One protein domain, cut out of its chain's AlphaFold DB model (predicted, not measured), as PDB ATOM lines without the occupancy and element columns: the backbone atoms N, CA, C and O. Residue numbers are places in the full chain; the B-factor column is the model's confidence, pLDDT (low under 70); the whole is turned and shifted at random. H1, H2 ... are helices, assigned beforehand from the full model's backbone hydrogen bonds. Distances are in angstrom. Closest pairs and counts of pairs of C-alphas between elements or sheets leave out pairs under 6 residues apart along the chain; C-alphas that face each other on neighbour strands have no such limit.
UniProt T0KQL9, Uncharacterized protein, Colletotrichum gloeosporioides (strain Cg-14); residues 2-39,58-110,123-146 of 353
ATOM      1  N   ASP A   2     129.344 124.482  99.155       48.16
ATOM      2  CA  ASP A   2     128.726 125.225 100.272       48.16
ATOM      3  C   ASP A   2     127.359 125.869  99.936       48.16
ATOM      4  O   ASP A   2     126.470 125.968 100.774       48.16
ATOM      5  N   GLY A   3     127.124 126.232  98.666       48.00
ATOM      6  CA  GLY A   3     125.877 126.892  98.240       48.00
ATOM      7  C   GLY A   3     124.605 126.026  98.298       48.00
ATOM      8  O   GLY A   3     123.504 126.579  98.335       48.00
ATOM      9  N   GLY A   4     124.743 124.694  98.329       53.78
ATOM     10  CA  GLY A   4     123.620 123.756  98.474       53.78
ATOM     11  C   GLY A   4     123.060 123.753  99.898       53.78
ATOM     12  O   GLY A   4     121.877 124.007 100.086       53.78
ATOM     13  N   ARG A   5     123.940 123.637 100.904       56.00
ATOM     14  CA  ARG A   5     123.569 123.615 102.333       56.00
ATOM     15  C   ARG A   5     122.769 124.838 102.771       56.00
ATOM     16  O   ARG A   5     121.811 124.710 103.530       56.00
ATOM     17  N   HIS A   6     123.135 126.021 102.282       62.12
ATOM     18  CA  HIS A   6     122.382 127.240 102.575       62.12
ATOM     19  C   HIS A   6     120.973 127.207 101.974       62.12
ATOM     20  O   HIS A   6     120.025 127.608 102.638       62.12
ATOM     21  N   THR A   7     120.822 126.702 100.748       64.31
ATOM     22  CA  THR A   7     119.522 126.626 100.061       64.31
ATOM     23  C   THR A   7     118.586 125.638 100.755       64.31
ATOM     24  O   THR A   7     117.433 125.978 101.004       64.31
ATOM     25  N   ASP A   8     119.108 124.477 101.159       71.44
ATOM     26  CA  ASP A   8     118.352 123.466 101.906       71.44
ATOM     27  C   ASP A   8     117.889 124.006 103.267       71.44
ATOM     28  O   ASP A   8     116.759 123.770 103.684       71.44
ATOM     29  N   THR A   9     118.737 124.799 103.933       69.75
ATOM     30  CA  THR A   9     118.380 125.464 105.196       69.75
ATOM     31  C   THR A   9     117.274 126.499 104.984       69.75
ATOM     32  O   THR A   9     116.312 126.522 105.745       69.75
ATOM     33  N   PHE A  10     117.360 127.331 103.940       67.50
ATOM     34  CA  PHE A  10     116.312 128.311 103.632       67.50
ATOM     35  C   PHE A  10     114.974 127.654 103.285       67.50
ATOM     36  O   PHE A  10     113.940 128.098 103.780       67.50
ATOM     37  N   ALA A  11     114.989 126.585 102.486       72.25
ATOM     38  CA  ALA A  11     113.789 125.819 102.170       72.25
ATOM     39  C   ALA A  11     113.185 125.172 103.426       72.25
ATOM     40  O   ALA A  11     111.984 125.291 103.658       72.25
ATOM     41  N   ALA A  12     114.015 124.549 104.270       77.50
ATOM     42  CA  ALA A  12     113.567 123.946 105.521       77.50
ATOM     43  C   ALA A  12     112.924 124.977 106.454       77.50
ATOM     44  O   ALA A  12     111.861 124.711 107.006       77.50
ATOM     45  N   VAL A  13     113.515 126.168 106.600       73.31
ATOM     46  CA  VAL A  13     112.915 127.208 107.442       73.31
ATOM     47  C   VAL A  13     111.618 127.741 106.836       73.31
ATOM     48  O   VAL A  13     110.645 127.871 107.568       73.31
ATOM     49  N   ALA A  14     111.553 127.982 105.522       73.69
ATOM     50  CA  ALA A  14     110.311 128.407 104.872       73.69
ATOM     51  C   ALA A  14     109.169 127.399 105.110       73.69
ATOM     52  O   ALA A  14     108.051 127.803 105.430       73.69
ATOM     53  N   ILE A  15     109.471 126.096 105.025       79.56
ATOM     54  CA  ILE A  15     108.529 125.009 105.325       79.56
ATOM     55  C   ILE A  15     108.116 125.029 106.803       79.56
ATOM     56  O   ILE A  15     106.925 125.005 107.101       79.56
ATOM     57  N   LEU A  16     109.072 125.096 107.734       79.25
ATOM     58  CA  LEU A  16     108.787 125.112 109.174       79.25
ATOM     59  C   LEU A  16     107.941 126.323 109.578       79.25
ATOM     60  O   LEU A  16     106.965 126.168 110.305       79.25
ATOM     61  N   CYS A  17     108.255 127.510 109.057       74.44
ATOM     62  CA  CYS A  17     107.458 128.710 109.289       74.44
ATOM     63  C   CYS A  17     106.022 128.567 108.764       74.44
ATOM     64  O   CYS A  17     105.105 129.100 109.380       74.44
ATOM     65  N   MET A  18     105.805 127.824 107.672       77.19
ATOM     66  CA  MET A  18     104.460 127.548 107.156       77.19
ATOM     67  C   MET A  18     103.661 126.625 108.088       77.19
ATOM     68  O   MET A  18     102.489 126.891 108.347       77.19
ATOM     69  N   TYR A  19     104.288 125.575 108.631       77.88
ATOM     70  CA  TYR A  19     103.644 124.685 109.609       77.88
ATOM     71  C   TYR A  19     103.311 125.400 110.923       77.88
ATOM     72  O   TYR A  19     102.250 125.164 111.498       77.88
ATOM     73  N   GLU A  20     104.183 126.295 111.382       76.75
ATOM     74  CA  GLU A  20     103.906 127.129 112.553       76.75
ATOM     75  C   GLU A  20     102.765 128.110 112.278       76.75
ATOM     76  O   GLU A  20     101.858 128.227 113.093       76.75
ATOM     77  N   LEU A  21     102.747 128.767 111.112       75.06
ATOM     78  CA  LEU A  21     101.649 129.658 110.723       75.06
ATOM     79  C   LEU A  21     100.294 128.930 110.674       75.06
ATOM     80  O   LEU A  21      99.274 129.517 111.025       75.06
ATOM     81  N   MET A  22     100.288 127.661 110.263       76.38
ATOM     82  CA  MET A  22      99.086 126.827 110.209       76.38
ATOM     83  C   MET A  22      98.512 126.511 111.602       76.38
ATOM     84  O   MET A  22      97.294 126.415 111.747       76.38
ATOM     85  N   ASN A  23      99.372 126.329 112.613       72.31
ATOM     86  CA  ASN A  23      98.995 125.752 113.910       72.31
ATOM     87  C   ASN A  23      99.038 126.747 115.086       72.31
ATOM     88  O   ASN A  23      98.324 126.584 116.076       72.31
ATOM     89  N   ALA A  24      99.896 127.765 115.028       63.28
ATOM     90  CA  ALA A  24     100.139 128.650 116.157       63.28
ATOM     91  C   ALA A  24      99.061 129.746 116.257       63.28
ATOM     92  O   ALA A  24      98.846 130.504 115.308       63.28
ATOM     93  N   PRO A  25      98.410 129.913 117.422       58.69
ATOM     94  CA  PRO A  25      97.407 130.952 117.598       58.69
ATOM     95  C   PRO A  25      98.045 132.352 117.626       58.69
ATOM     96  O   PRO A  25      99.009 132.613 118.351       58.69
ATOM     97  N   GLY A  26      97.454 133.288 116.878       61.28
ATOM     98  CA  GLY A  26      97.738 134.720 116.990       61.28
ATOM     99  C   GLY A  26      99.163 135.115 116.590       61.28
ATOM    100  O   GLY A  26      99.540 135.030 115.426       61.28
ATOM    101  N   ASN A  27      99.940 135.626 117.548       60.00
ATOM    102  CA  ASN A  27     101.267 136.212 117.336       60.00
ATOM    103  C   ASN A  27     102.447 135.290 117.698       60.00
ATOM    104  O   ASN A  27     103.597 135.702 117.541       60.00
ATOM    105  N   ALA A  28     102.192 134.068 118.171       59.66
ATOM    106  CA  ALA A  28     103.238 133.179 118.681       59.66
ATOM    107  C   ALA A  28     104.239 132.726 117.598       59.66
ATOM    108  O   ALA A  28     105.429 132.576 117.869       59.66
ATOM    109  N   TRP A  29     103.787 132.593 116.350       62.38
ATOM    110  CA  TRP A  29     104.610 132.151 115.219       62.38
ATOM    111  C   TRP A  29     105.734 133.135 114.826       62.38
ATOM    112  O   TRP A  29     106.691 132.756 114.148       62.38
ATOM    113  N   LYS A  30     105.671 134.396 115.281       62.97
ATOM    114  CA  LYS A  30     106.635 135.458 114.929       62.97
ATOM    115  C   LYS A  30     108.065 135.162 115.389       62.97
ATOM    116  O   LYS A  30     109.018 135.580 114.731       62.97
ATOM    117  N   ALA A  31     108.221 134.426 116.492       61.91
ATOM    118  CA  ALA A  31     109.522 134.106 117.086       61.91
ATOM    119  C   ALA A  31     110.427 133.255 116.172       61.91
ATOM    120  O   ALA A  31     111.639 133.214 116.363       61.91
ATOM    121  N   HIS A  32     109.863 132.586 115.163       61.66
ATOM    122  CA  HIS A  32     110.635 131.769 114.227       61.66
ATOM    123  C   HIS A  32     111.137 132.565 113.019       61.66
ATOM    124  O   HIS A  32     112.239 132.305 112.531       61.66
ATOM    125  N   LEU A  33     110.398 133.593 112.588       61.53
ATOM    126  CA  LEU A  33     110.883 134.507 111.556       61.53
ATOM    127  C   LEU A  33     112.096 135.301 112.049       61.53
ATOM    128  O   LEU A  33     112.989 135.614 111.257       61.53
ATOM    129  N   THR A  34     112.172 135.639 113.341       59.53
ATOM    130  CA  THR A  34     113.291 136.424 113.894       59.53
ATOM    131  C   THR A  34     114.641 135.730 113.792       59.53
ATOM    132  O   THR A  34     115.649 136.412 113.621       59.53
ATOM    133  N   ALA A  35     114.657 134.398 113.788       54.41
ATOM    134  CA  ALA A  35     115.869 133.587 113.723       54.41
ATOM    135  C   ALA A  35     116.488 133.470 112.314       54.41
ATOM    136  O   ALA A  35     117.577 132.912 112.163       54.41
ATOM    137  N   LEU A  36     115.818 133.967 111.269       59.91
ATOM    138  CA  LEU A  36     116.277 133.822 109.887       59.91
ATOM    139  C   LEU A  36     117.415 134.812 109.539       59.91
ATOM    140  O   LEU A  36     117.214 136.025 109.643       59.91
ATOM    141  N   PRO A  37     118.569 134.340 109.009       53.00
ATOM    142  CA  PRO A  37     119.716 135.194 108.660       53.00
ATOM    143  C   PRO A  37     119.417 136.291 107.628       53.00
ATOM    144  O   PRO A  37     120.111 137.306 107.578       53.00
ATOM    145  N   LEU A  38     118.376 136.101 106.808       55.84
ATOM    146  CA  LEU A  38     117.893 137.097 105.845       55.84
ATOM    147  C   LEU A  38     117.435 138.396 106.522       55.84
ATOM    148  O   LEU A  38     117.545 139.457 105.917       55.84
ATOM    149  N   TYR A  39     116.973 138.322 107.774       52.31
ATOM    150  CA  TYR A  39     116.469 139.475 108.521       52.31
ATOM    151  C   TYR A  39     117.475 140.041 109.531       52.31
ATOM    152  O   TYR A  39     117.254 141.128 110.052       52.31
ATOM    153  N   PRO A  58     117.285 129.357  89.551       51.97
ATOM    154  CA  PRO A  58     115.821 129.481  89.472       51.97
ATOM    155  C   PRO A  58     115.077 128.949  90.713       51.97
ATOM    156  O   PRO A  58     114.003 129.429  91.050       51.97
ATOM    157  N   ILE A  59     115.690 128.036  91.471       54.06
ATOM    158  CA  ILE A  59     115.145 127.445  92.706       54.06
ATOM    159  C   ILE A  59     115.021 128.467  93.860       54.06
ATOM    160  O   ILE A  59     114.226 128.275  94.775       54.06
ATOM    161  N   LYS A  60     115.777 129.575  93.847       64.19
ATOM    162  CA  LYS A  60     115.815 130.530  94.975       64.19
ATOM    163  C   LYS A  60     114.725 131.599  94.938       64.19
ATOM    164  O   LYS A  60     114.392 132.126  95.995       64.19
ATOM    165  N   GLY A  61     114.162 131.891  93.763       75.00
ATOM    166  CA  GLY A  61     113.060 132.847  93.605       75.00
ATOM    167  C   GLY A  61     111.812 132.441  94.396       75.00
ATOM    168  O   GLY A  61     111.395 133.199  95.271       75.00
ATOM    169  N   PRO A  62     111.268 131.227  94.188       79.06
ATOM    170  CA  PRO A  62     110.086 130.759  94.916       79.06
ATOM    171  C   PRO A  62     110.272 130.746  96.440       79.06
ATOM    172  O   PRO A  62     109.369 131.130  97.180       79.06
ATOM    173  N   ILE A  63     111.464 130.368  96.922       79.19
ATOM    174  CA  ILE A  63     111.787 130.377  98.358       79.19
ATOM    175  C   ILE A  63     111.771 131.812  98.903       79.19
ATOM    176  O   ILE A  63     111.175 132.062  99.949       79.19
ATOM    177  N   PHE A  64     112.393 132.764  98.197       83.50
ATOM    178  CA  PHE A  64     112.385 134.170  98.599       83.50
ATOM    179  C   PHE A  64     110.962 134.730  98.671       83.50
ATOM    180  O   PHE A  64     110.593 135.315  99.686       83.50
ATOM    181  N   TRP A  65     110.147 134.513  97.637       87.31
ATOM    182  CA  TRP A  65     108.774 135.021  97.597       87.31
ATOM    183  C   TRP A  65     107.855 134.347  98.622       87.31
ATOM    184  O   TRP A  65     106.972 135.001  99.178       87.31
ATOM    185  N   SER A  66     108.106 133.079  98.964       86.31
ATOM    186  CA  SER A  66     107.456 132.412 100.098       86.31
ATOM    187  C   SER A  66     107.780 133.111 101.427       86.31
ATOM    188  O   SER A  66     106.871 133.451 102.184       86.31
ATOM    189  N   LEU A  67     109.056 133.424 101.678       83.50
ATOM    190  CA  LEU A  67     109.484 134.153 102.880       83.50
ATOM    191  C   LEU A  67     108.979 135.601 102.902       83.50
ATOM    192  O   LEU A  67     108.572 136.093 103.952       83.50
ATOM    193  N   ALA A  68     108.948 136.282 101.755       88.75
ATOM    194  CA  ALA A  68     108.372 137.619 101.637       88.75
ATOM    195  C   ALA A  68     106.876 137.619 101.978       88.75
ATOM    196  O   ALA A  68     106.394 138.524 102.655       88.75
ATOM    197  N   ARG A  69     106.148 136.569 101.577       90.88
ATOM    198  CA  ARG A  69     104.734 136.395 101.929       90.88
ATOM    199  C   ARG A  69     104.549 136.203 103.427       90.88
ATOM    200  O   ARG A  69     103.656 136.810 104.009       90.88
ATOM    201  N   GLN A  70     105.404 135.398 104.051       86.56
ATOM    202  CA  GLN A  70     105.391 135.205 105.501       86.56
ATOM    203  C   GLN A  70     105.740 136.498 106.252       86.56
ATOM    204  O   GLN A  70     105.086 136.812 107.241       86.56
ATOM    205  N   ASP A  71     106.704 137.284 105.767       85.94
ATOM    206  CA  ASP A  71     107.049 138.590 106.342       85.94
ATOM    207  C   ASP A  71     105.881 139.582 106.260       85.94
ATOM    208  O   ASP A  71     105.536 140.213 107.256       85.94
ATOM    209  N   PHE A  72     105.216 139.662 105.104       92.00
ATOM    210  CA  PHE A  72     104.001 140.460 104.935       92.00
ATOM    211  C   PHE A  72     102.890 140.026 105.900       92.00
ATOM    212  O   PHE A  72     102.334 140.866 106.605       92.00
ATOM    213  N   LEU A  73     102.581 138.725 105.968       89.62
ATOM    214  CA  LEU A  73     101.551 138.205 106.875       89.62
ATOM    215  C   LEU A  73     101.902 138.496 108.335       89.62
ATOM    216  O   LEU A  73     101.021 138.827 109.125       89.62
ATOM    217  N   CYS A  74     103.188 138.418 108.685       85.00
ATOM    218  CA  CYS A  74     103.681 138.753 110.012       85.00
ATOM    219  C   CYS A  74     103.403 140.212 110.299       85.00
ATOM    220  O   CYS A  74     102.708 140.507 111.264       85.00
ATOM    221  N   ALA A  75     103.888 141.109 109.449       85.50
ATOM    222  CA  ALA A  75     103.687 142.543 109.573       85.50
ATOM    223  C   ALA A  75     102.199 142.898 109.716       85.50
ATOM    224  O   ALA A  75     101.815 143.585 110.659       85.50
ATOM    225  N   PHE A  76     101.347 142.330 108.858       89.31
ATOM    226  CA  PHE A  76      99.910 142.575 108.867       89.31
ATOM    227  C   PHE A  76      99.226 142.105 110.159       89.31
ATOM    228  O   PHE A  76      98.597 142.904 110.842       89.31
ATOM    229  N   ILE A  77      99.391 140.832 110.541       85.06
ATOM    230  CA  ILE A  77      98.758 140.256 111.745       85.06
ATOM    231  C   ILE A  77      99.302 140.905 113.026       85.06
ATOM    232  O   ILE A  77      98.628 140.951 114.053       85.06
ATOM    233  N   SER A  78     100.550 141.374 112.986       81.94
ATOM    234  CA  SER A  78     101.211 142.032 114.113       81.94
ATOM    235  C   SER A  78     100.884 143.494 114.277       81.94
ATOM    236  O   SER A  78     101.258 144.033 115.313       81.94
ATOM    237  N   GLU A  79     100.320 144.122 113.248       82.81
ATOM    238  CA  GLU A  79     100.260 145.576 113.141       82.81
ATOM    239  C   GLU A  79     101.670 146.207 113.248       82.81
ATOM    240  O   GLU A  79     101.882 147.235 113.885       82.81
ATOM    241  N   THR A  80     102.668 145.578 112.610       81.94
ATOM    242  CA  THR A  80     104.063 146.056 112.544       81.94
ATOM    243  C   THR A  80     104.513 146.289 111.103       81.94
ATOM    244  O   THR A  80     103.842 145.900 110.152       81.94
ATOM    245  N   GLN A  81     105.691 146.886 110.923       83.12
ATOM    246  CA  GLN A  81     106.326 147.002 109.607       83.12
ATOM    247  C   GLN A  81     106.856 145.642 109.118       83.12
ATOM    248  O   GLN A  81     107.186 144.764 109.922       83.12
ATOM    249  N   THR A  82     106.993 145.496 107.798       85.19
ATOM    250  CA  THR A  82     107.726 144.402 107.153       85.19
ATOM    251  C   THR A  82     109.195 144.454 107.544       85.19
ATOM    252  O   THR A  82     109.799 145.525 107.648       85.19
ATOM    253  N   ARG A  83     109.801 143.286 107.737       81.19
ATOM    254  CA  ARG A  83     111.213 143.179 108.112       81.19
ATOM    255  C   ARG A  83     112.109 143.202 106.882       81.19
ATOM    256  O   ARG A  83     113.245 143.670 106.962       81.19
ATOM    257  N   LEU A  84     111.611 142.732 105.736       83.12
ATOM    258  CA  LEU A  84     112.256 142.977 104.455       83.12
ATOM    259  C   LEU A  84     112.182 144.470 104.136       83.12
ATOM    260  O   LEU A  84     111.108 145.076 104.105       83.12
ATOM    261  N   ASN A  85     113.345 145.056 103.858       81.06
ATOM    262  CA  ASN A  85     113.427 146.441 103.435       81.06
ATOM    263  C   ASN A  85     112.913 146.578 101.991       81.06
ATOM    264  O   ASN A  85     113.578 146.166 101.034       81.06
ATOM    265  N   LEU A  86     111.730 147.176 101.838       85.25
ATOM    266  CA  LEU A  86     111.105 147.435 100.537       85.25
ATOM    267  C   LEU A  86     111.873 148.472  99.705       85.25
ATOM    268  O   LEU A  86     111.797 148.429  98.480       85.25
ATOM    269  N   ASP A  87     112.655 149.345 100.349       80.25
ATOM    270  CA  ASP A  87     113.459 150.380  99.686       80.25
ATOM    271  C   ASP A  87     114.759 149.806  99.084       80.25
ATOM    272  O   ASP A  87     115.435 150.455  98.284       80.25
ATOM    273  N   HIS A  88     115.129 148.563  99.424       80.38
ATOM    274  CA  HIS A  88     116.297 147.897  98.849       80.38
ATOM    275  C   HIS A  88     115.973 147.292  97.473       80.38
ATOM    276  O   HIS A  88     115.990 146.078  97.293       80.38
ATOM    277  N   VAL A  89     115.715 148.142  96.476       77.00
ATOM    278  CA  VAL A  89     115.251 147.762  95.123       77.00
ATOM    279  C   VAL A  89     116.071 146.631  94.487       77.00
ATOM    280  O   VAL A  89     115.510 145.686  93.937       77.00
ATOM    281  N   ARG A  90     117.404 146.666  94.631       74.50
ATOM    282  CA  ARG A  90     118.303 145.633  94.082       74.50
ATOM    283  C   ARG A  90     118.045 144.240  94.653       74.50
ATOM    284  O   ARG A  90     118.206 143.262  93.930       74.50
ATOM    285  N   LEU A  91     117.654 144.134  95.925       80.12
ATOM    286  CA  LEU A  91     117.287 142.852  96.528       80.12
ATOM    287  C   LEU A  91     116.105 142.237  95.776       80.12
ATOM    288  O   LEU A  91     116.180 141.084  95.375       80.12
ATOM    289  N   TRP A  92     115.056 143.020  95.547       81.81
ATOM    290  CA  TRP A  92     113.836 142.564  94.885       81.81
ATOM    291  C   TRP A  92     114.051 142.281  93.393       81.81
ATOM    292  O   TRP A  92     113.588 141.257  92.893       81.81
ATOM    293  N   GLN A  93     114.829 143.120  92.700       78.81
ATOM    294  CA  GLN A  93     115.225 142.890  91.303       78.81
ATOM    295  C   GLN A  93     116.003 141.578  91.130       78.81
ATOM    296  O   GLN A  93     115.771 140.849  90.167       78.81
ATOM    297  N   ASN A  94     116.865 141.218  92.088       74.94
ATOM    298  CA  ASN A  94     117.588 139.941  92.059       74.94
ATOM    299  C   ASN A  94     116.662 138.713  92.125       74.94
ATOM    300  O   ASN A  94     117.087 137.618  91.758       74.94
ATOM    301  N   PHE A  95     115.417 138.884  92.581       76.88
ATOM    302  CA  PHE A  95     114.396 137.836  92.648       76.88
ATOM    303  C   PHE A  95     113.242 138.059  91.660       76.88
ATOM    304  O   PHE A  95     112.171 137.475  91.820       76.88
ATOM    305  N   GLY A  96     113.474 138.861  90.617       75.44
ATOM    306  CA  GLY A  96     112.575 138.995  89.472       75.44
ATOM    307  C   GLY A  96     111.516 140.084  89.571       75.44
ATOM    308  O   GLY A  96     110.635 140.125  88.718       75.44
ATOM    309  N   LEU A  97     111.609 140.990  90.551       79.56
ATOM    310  CA  LEU A  97     110.763 142.181  90.565       79.56
ATOM    311  C   LEU A  97     111.233 143.185  89.499       79.56
ATOM    312  O   LEU A  97     112.359 143.684  89.548       79.56
ATOM    313  N   ALA A  98     110.354 143.520  88.559       76.75
ATOM    314  CA  ALA A  98     110.637 144.482  87.503       76.75
ATOM    315  C   ALA A  98     110.322 145.913  87.960       76.75
ATOM    316  O   ALA A  98     109.199 146.392  87.817       76.75
ATOM    317  N   THR A  99     111.310 146.613  88.518       71.50
ATOM    318  CA  THR A  99     111.176 148.019  88.946       71.50
ATOM    319  C   THR A  99     112.202 148.931  88.292       71.50
ATOM    320  O   THR A  99     113.329 148.510  88.026       71.50
ATOM    321  N   ASP A 100     111.834 150.195  88.086       66.19
ATOM    322  CA  ASP A 100     112.747 151.257  87.661       66.19
ATOM    323  C   ASP A 100     113.613 151.785  88.828       66.19
ATOM    324  O   ASP A 100     113.483 151.362  89.982       66.19
ATOM    325  N   GLU A 101     114.514 152.731  88.538       61.94
ATOM    326  CA  GLU A 101     115.367 153.379  89.550       61.94
ATOM    327  C   GLU A 101     114.568 154.178  90.601       61.94
ATOM    328  O   GLU A 101     115.076 154.451  91.687       61.94
ATOM    329  N   ASN A 102     113.302 154.505  90.318       58.94
ATOM    330  CA  ASN A 102     112.397 155.241  91.202       58.94
ATOM    331  C   ASN A 102     111.484 154.321  92.032       58.94
ATOM    332  O   ASN A 102     110.571 154.812  92.704       58.94
ATOM    333  N   SER A 103     111.730 153.003  92.028       65.50
ATOM    334  CA  SER A 103     110.891 151.994  92.699       65.50
ATOM    335  C   SER A 103     109.451 151.927  92.168       65.50
ATOM    336  O   SER A 103     108.530 151.569  92.910       65.50
ATOM    337  N   LEU A 104     109.242 152.282  90.900       69.06
ATOM    338  CA  LEU A 104     107.986 152.087  90.187       69.06
ATOM    339  C   LEU A 104     108.034 150.768  89.410       69.06
ATOM    340  O   LEU A 104     109.062 150.426  88.828       69.06
ATOM    341  N   LEU A 105     106.920 150.034  89.392       73.25
ATOM    342  CA  LEU A 105     106.791 148.811  88.601       73.25
ATOM    343  C   LEU A 105     106.911 149.125  87.104       73.25
ATOM    344  O   LEU A 105     106.275 150.053  86.596       73.25
ATOM    345  N   LEU A 106     107.735 148.352  86.403       63.97
ATOM    346  CA  LEU A 106     107.901 148.448  84.960       63.97
ATOM    347  C   LEU A 106     106.821 147.617  84.249       63.97
ATOM    348  O   LEU A 106     106.457 146.550  84.736       63.97
ATOM    349  N   PRO A 107     106.339 148.045  83.065       49.78
ATOM    350  CA  PRO A 107     105.305 147.311  82.329       49.78
ATOM    351  C   PRO A 107     105.749 145.923  81.842       49.78
ATOM    352  O   PRO A 107     104.903 145.114  81.479       49.78
ATOM    353  N   PHE A 108     107.060 145.658  81.809       52.00
ATOM    354  CA  PHE A 108     107.643 144.425  81.290       52.00
ATOM    355  C   PHE A 108     108.717 143.907  82.244       52.00
ATOM    356  O   PHE A 108     109.647 144.643  82.583       52.00
ATOM    357  N   SER A 109     108.613 142.635  82.631       46.34
ATOM    358  CA  SER A 109     109.681 141.935  83.341       46.34
ATOM    359  C   SER A 109     110.803 141.576  82.362       46.34
ATOM    360  O   SER A 109     110.552 140.860  81.390       46.34
ATOM    361  N   PRO A 110     112.038 142.090  82.531       40.31
ATOM    362  CA  PRO A 110     113.131 141.803  81.616       40.31
ATOM    363  C   PRO A 110     113.750 140.444  81.963       40.31
ATOM    364  O   PRO A 110     114.839 140.377  82.528       40.31
ATOM    365  N   ASP A 123     104.380 135.047  83.778       79.44
ATOM    366  CA  ASP A 123     103.791 136.389  83.851       79.44
ATOM    367  C   ASP A 123     102.807 136.486  85.027       79.44
ATOM    368  O   ASP A 123     102.874 137.431  85.817       79.44
ATOM    369  N   GLU A 124     101.965 135.464  85.235       88.31
ATOM    370  CA  GLU A 124     101.068 135.402  86.398       88.31
ATOM    371  C   GLU A 124     101.828 135.377  87.737       88.31
ATOM    372  O   GLU A 124     101.455 136.096  88.676       88.31
ATOM    373  N   ASP A 125     102.920 134.609  87.822       87.25
ATOM    374  CA  ASP A 125     103.819 134.579  88.980       87.25
ATOM    375  C   ASP A 125     104.412 135.966  89.255       87.25
ATOM    376  O   ASP A 125     104.392 136.451  90.394       87.25
ATOM    377  N   SER A 126     104.916 136.637  88.211       86.56
ATOM    378  CA  SER A 126     105.482 137.986  88.322       86.56
ATOM    379  C   SER A 126     104.444 138.971  88.854       86.56
ATOM    380  O   SER A 126     104.702 139.656  89.844       86.56
ATOM    381  N   LYS A 127     103.235 138.994  88.278       91.81
ATOM    382  CA  LYS A 127     102.152 139.884  88.724       91.81
ATOM    383  C   LYS A 127     101.714 139.616  90.157       91.81
ATOM    384  O   LYS A 127     101.458 140.564  90.903       91.81
ATOM    385  N   SER A 128     101.687 138.355  90.569       93.44
ATOM    386  CA  SER A 128     101.354 137.963  91.941       93.44
ATOM    387  C   SER A 128     102.420 138.416  92.947       93.44
ATOM    388  O   SER A 128     102.097 138.873  94.047       93.44
ATOM    389  N   ASN A 129     103.694 138.353  92.561       93.19
ATOM    390  CA  ASN A 129     104.817 138.837  93.360       93.19
ATOM    391  C   ASN A 129     104.868 140.374  93.438       93.19
ATOM    392  O   ASN A 129     105.100 140.935  94.511       93.19
ATOM    393  N   GLU A 130     104.581 141.065  92.332       93.94
ATOM    394  CA  GLU A 130     104.425 142.525  92.295       93.94
ATOM    395  C   GLU A 130     103.342 142.995  93.276       93.94
ATOM    396  O   GLU A 130     103.581 143.917  94.062       93.94
ATOM    397  N   LEU A 131     102.183 142.324  93.298       97.06
ATOM    398  CA  LEU A 131     101.117 142.640  94.247       97.06
ATOM    399  C   LEU A 131     101.555 142.431  95.693       97.06
ATOM    400  O   LEU A 131     101.260 143.264  96.547       97.06
ATOM    401  N   LEU A 132     102.251 141.332  95.985       95.88
ATOM    402  CA  LEU A 132     102.738 141.056  97.334       95.88
ATOM    403  C   LEU A 132     103.691 142.158  97.823       95.88
ATOM    404  O   LEU A 132     103.630 142.574  98.980       95.88
ATOM    405  N   TRP A 133     104.536 142.677  96.933       94.19
ATOM    406  CA  TRP A 133     105.404 143.807  97.242       94.19
ATOM    407  C   TRP A 133     104.614 145.100  97.504       94.19
ATOM    408  O   TRP A 133     104.900 145.810  98.474       94.19
ATOM    409  N   LEU A 134     103.574 145.384  96.708       96.50
ATOM    410  CA  LEU A 134     102.654 146.504  96.949       96.50
ATOM    411  C   LEU A 134     101.900 146.357  98.279       96.50
ATOM    412  O   LEU A 134     101.793 147.324  99.029       96.50
ATOM    413  N   LEU A 135     101.443 145.154  98.622       96.88
ATOM    414  CA  LEU A 135     100.821 144.846  99.911       96.88
ATOM    415  C   LEU A 135     101.770 145.110 101.085       96.88
ATOM    416  O   LEU A 135     101.354 145.694 102.084       96.88
ATOM    417  N   GLY A 136     103.054 144.770 100.942       94.25
ATOM    418  CA  GLY A 136     104.087 145.158 101.903       94.25
ATOM    419  C   GLY A 136     104.168 146.677 102.084       94.25
ATOM    420  O   GLY A 136     104.209 147.166 103.214       94.25
ATOM    421  N   LYS A 137     104.127 147.448 100.986       93.69
ATOM    422  CA  LYS A 137     104.109 148.920 101.054       93.69
ATOM    423  C   LYS A 137     102.851 149.447 101.748       93.69
ATOM    424  O   LYS A 137     102.961 150.372 102.551       93.69
ATOM    425  N   VAL A 138     101.683 148.863 101.470       95.44
ATOM    426  CA  VAL A 138     100.410 149.222 102.118       95.44
ATOM    427  C   VAL A 138     100.480 148.961 103.623       95.44
ATOM    428  O   VAL A 138     100.173 149.860 104.401       95.44
ATOM    429  N   VAL A 139     100.953 147.787 104.051       92.75
ATOM    430  CA  VAL A 139     101.109 147.458 105.480       92.75
ATOM    431  C   VAL A 139     102.086 148.402 106.171       92.75
ATOM    432  O   VAL A 139     101.797 148.916 107.252       92.75
ATOM    433  N   ASN A 140     103.211 148.710 105.527       90.06
ATOM    434  CA  ASN A 140     104.158 149.685 106.055       90.06
ATOM    435  C   ASN A 140     103.551 151.088 106.136       90.06
ATOM    436  O   ASN A 140     103.829 151.817 107.083       90.06
ATOM    437  N   PHE A 141     102.700 151.485 105.193       89.62
ATOM    438  CA  PHE A 141     102.001 152.767 105.257       89.62
ATOM    439  C   PHE A 141     101.028 152.835 106.440       89.62
ATOM    440  O   PHE A 141     101.129 153.770 107.234       89.62
ATOM    441  N   ILE A 142     100.149 151.842 106.609       87.81
ATOM    442  CA  ILE A 142      99.124 151.864 107.671       87.81
ATOM    443  C   ILE A 142      99.730 151.720 109.075       87.81
ATOM    444  O   ILE A 142      99.207 152.281 110.028       87.81
ATOM    445  N   THR A 143     100.881 151.050 109.202       81.25
ATOM    446  CA  THR A 143     101.615 150.908 110.476       81.25
ATOM    447  C   THR A 143     102.688 151.986 110.677       81.25
ATOM    448  O   THR A 143     103.464 151.926 111.629       81.25
ATOM    449  N   SER A 144     102.791 152.979 109.780       73.06
ATOM    450  CA  SER A 144     103.732 154.102 109.948       73.06
ATOM    451  C   SER A 144     103.267 155.121 111.002       73.06
ATOM    452  O   SER A 144     104.047 156.008 111.355       73.06
ATOM    453  N   GLY A 145     102.019 155.025 111.481       59.97
ATOM    454  CA  GLY A 145     101.427 155.877 112.516       59.97
ATOM    455  C   GLY A 145     101.156 155.131 113.832       59.97
ATOM    456  O   GLY A 145     100.844 153.949 113.824       59.97
ATOM    457  N   ASP A 146     101.279 155.853 114.950       51.22
ATOM    458  CA  ASP A 146     100.731 155.541 116.286       51.22
ATOM    459  C   ASP A 146     101.267 154.348 117.105       51.22
ATOM    460  O   ASP A 146     100.560 153.765 117.923       51.22
TER     461      ASP A 146
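AT A GLANCE: This is residues 2 to 39, 58 to 110 and 123 to 146 of the 353 residues of an uncharacterized protein of Colletotrichum gloeosporioides (strain Cg-14) (UniProt T0KQL9). Three long helices, H1, H3 and H5, stand side by side in a row and run the same way, with H3 in the middle and H1 and H5 apart from each other on its two sides. Two short helices, H2 and H4, lie on one side of this row, H2 near H1 and H3, and H4 touching no helix. The printed part has 115 residues, with five named helices in the order H1, H2, H3, H4, H5 and no named strand; its class is all helix. It is compact, with a radius of gyration of the C-alphas of 14.5 A, and spans 44 by 39 by 23 A.

HOW THE PARTS SIT: Start with H1, residues 2 to 23, and look from it to H3, residues 60 to 78. The two touch, with the C-alphas of Ala 14 and Leu 67 closest at 6.1 A. They run the same way at a shallow tilt of 34.9 degrees, only just short of steep. Between them along the chain is H2, residues 30 to 33, close but not clearly touching H1, where the closest C-alphas, of Cys 17 and His 32, are 6.6 A apart. H2 is also close but not clearly touching H3, with the C-alphas of Lys 30 and Cys 74 closest at 6.6 A. H4, residues 89 to 93, is apart from H1, H2, H3 and H5. Go on to H5, residues 123 to 142, which touches H3; the closest C-alphas are those of Phe 72 and Gly 136, 5.6 A apart. H3 and H5 run the same way at a shallow tilt of 29 degrees. H5 is apart from H1 and H2. In H3, H4 and H5 every O i to N i+4 pair is within hydrogen-bond range, in H1 16 of 18 are, and H2 is too short for such a pair.

IN THESE COORDINATES: Find C-alpha 2 at (128.726, 125.225, 100.272); from there H1 runs 32.7 A to C-alpha 23. H2 follows at Lys 30 to Leu 33. Then look for C-alpha 60 at (115.815, 130.530, 94.975), where H3 begins its 26.7 A to C-alpha 78. H4 goes from Val 89 to Gln 93. H5 covers 28.8 A from C-alpha 123 to C-alpha 142 at (99.124, 151.864, 107.671).

THE WHOLE: The C-alphas of Asp 2 and Asp 146, the two farthest apart, are 44.3 A from each other. Residues 40 to 57 are not printed, and C-alphas 39 and 58 are 21.5 A apart across that cut; residues 111 to 122 are not printed either, with 11.0 A between C-alphas 110 and 123. The links H1 to H2 and H3 to H4 are short, while H2 to H3 and H4 to H5 are links across the cuts. Residues 94 to 110 hold no named element. The mean pLDDT of the printed part is 74.8, and 39 residues are under 70, among them residues 24 to 39 and 106 to 110.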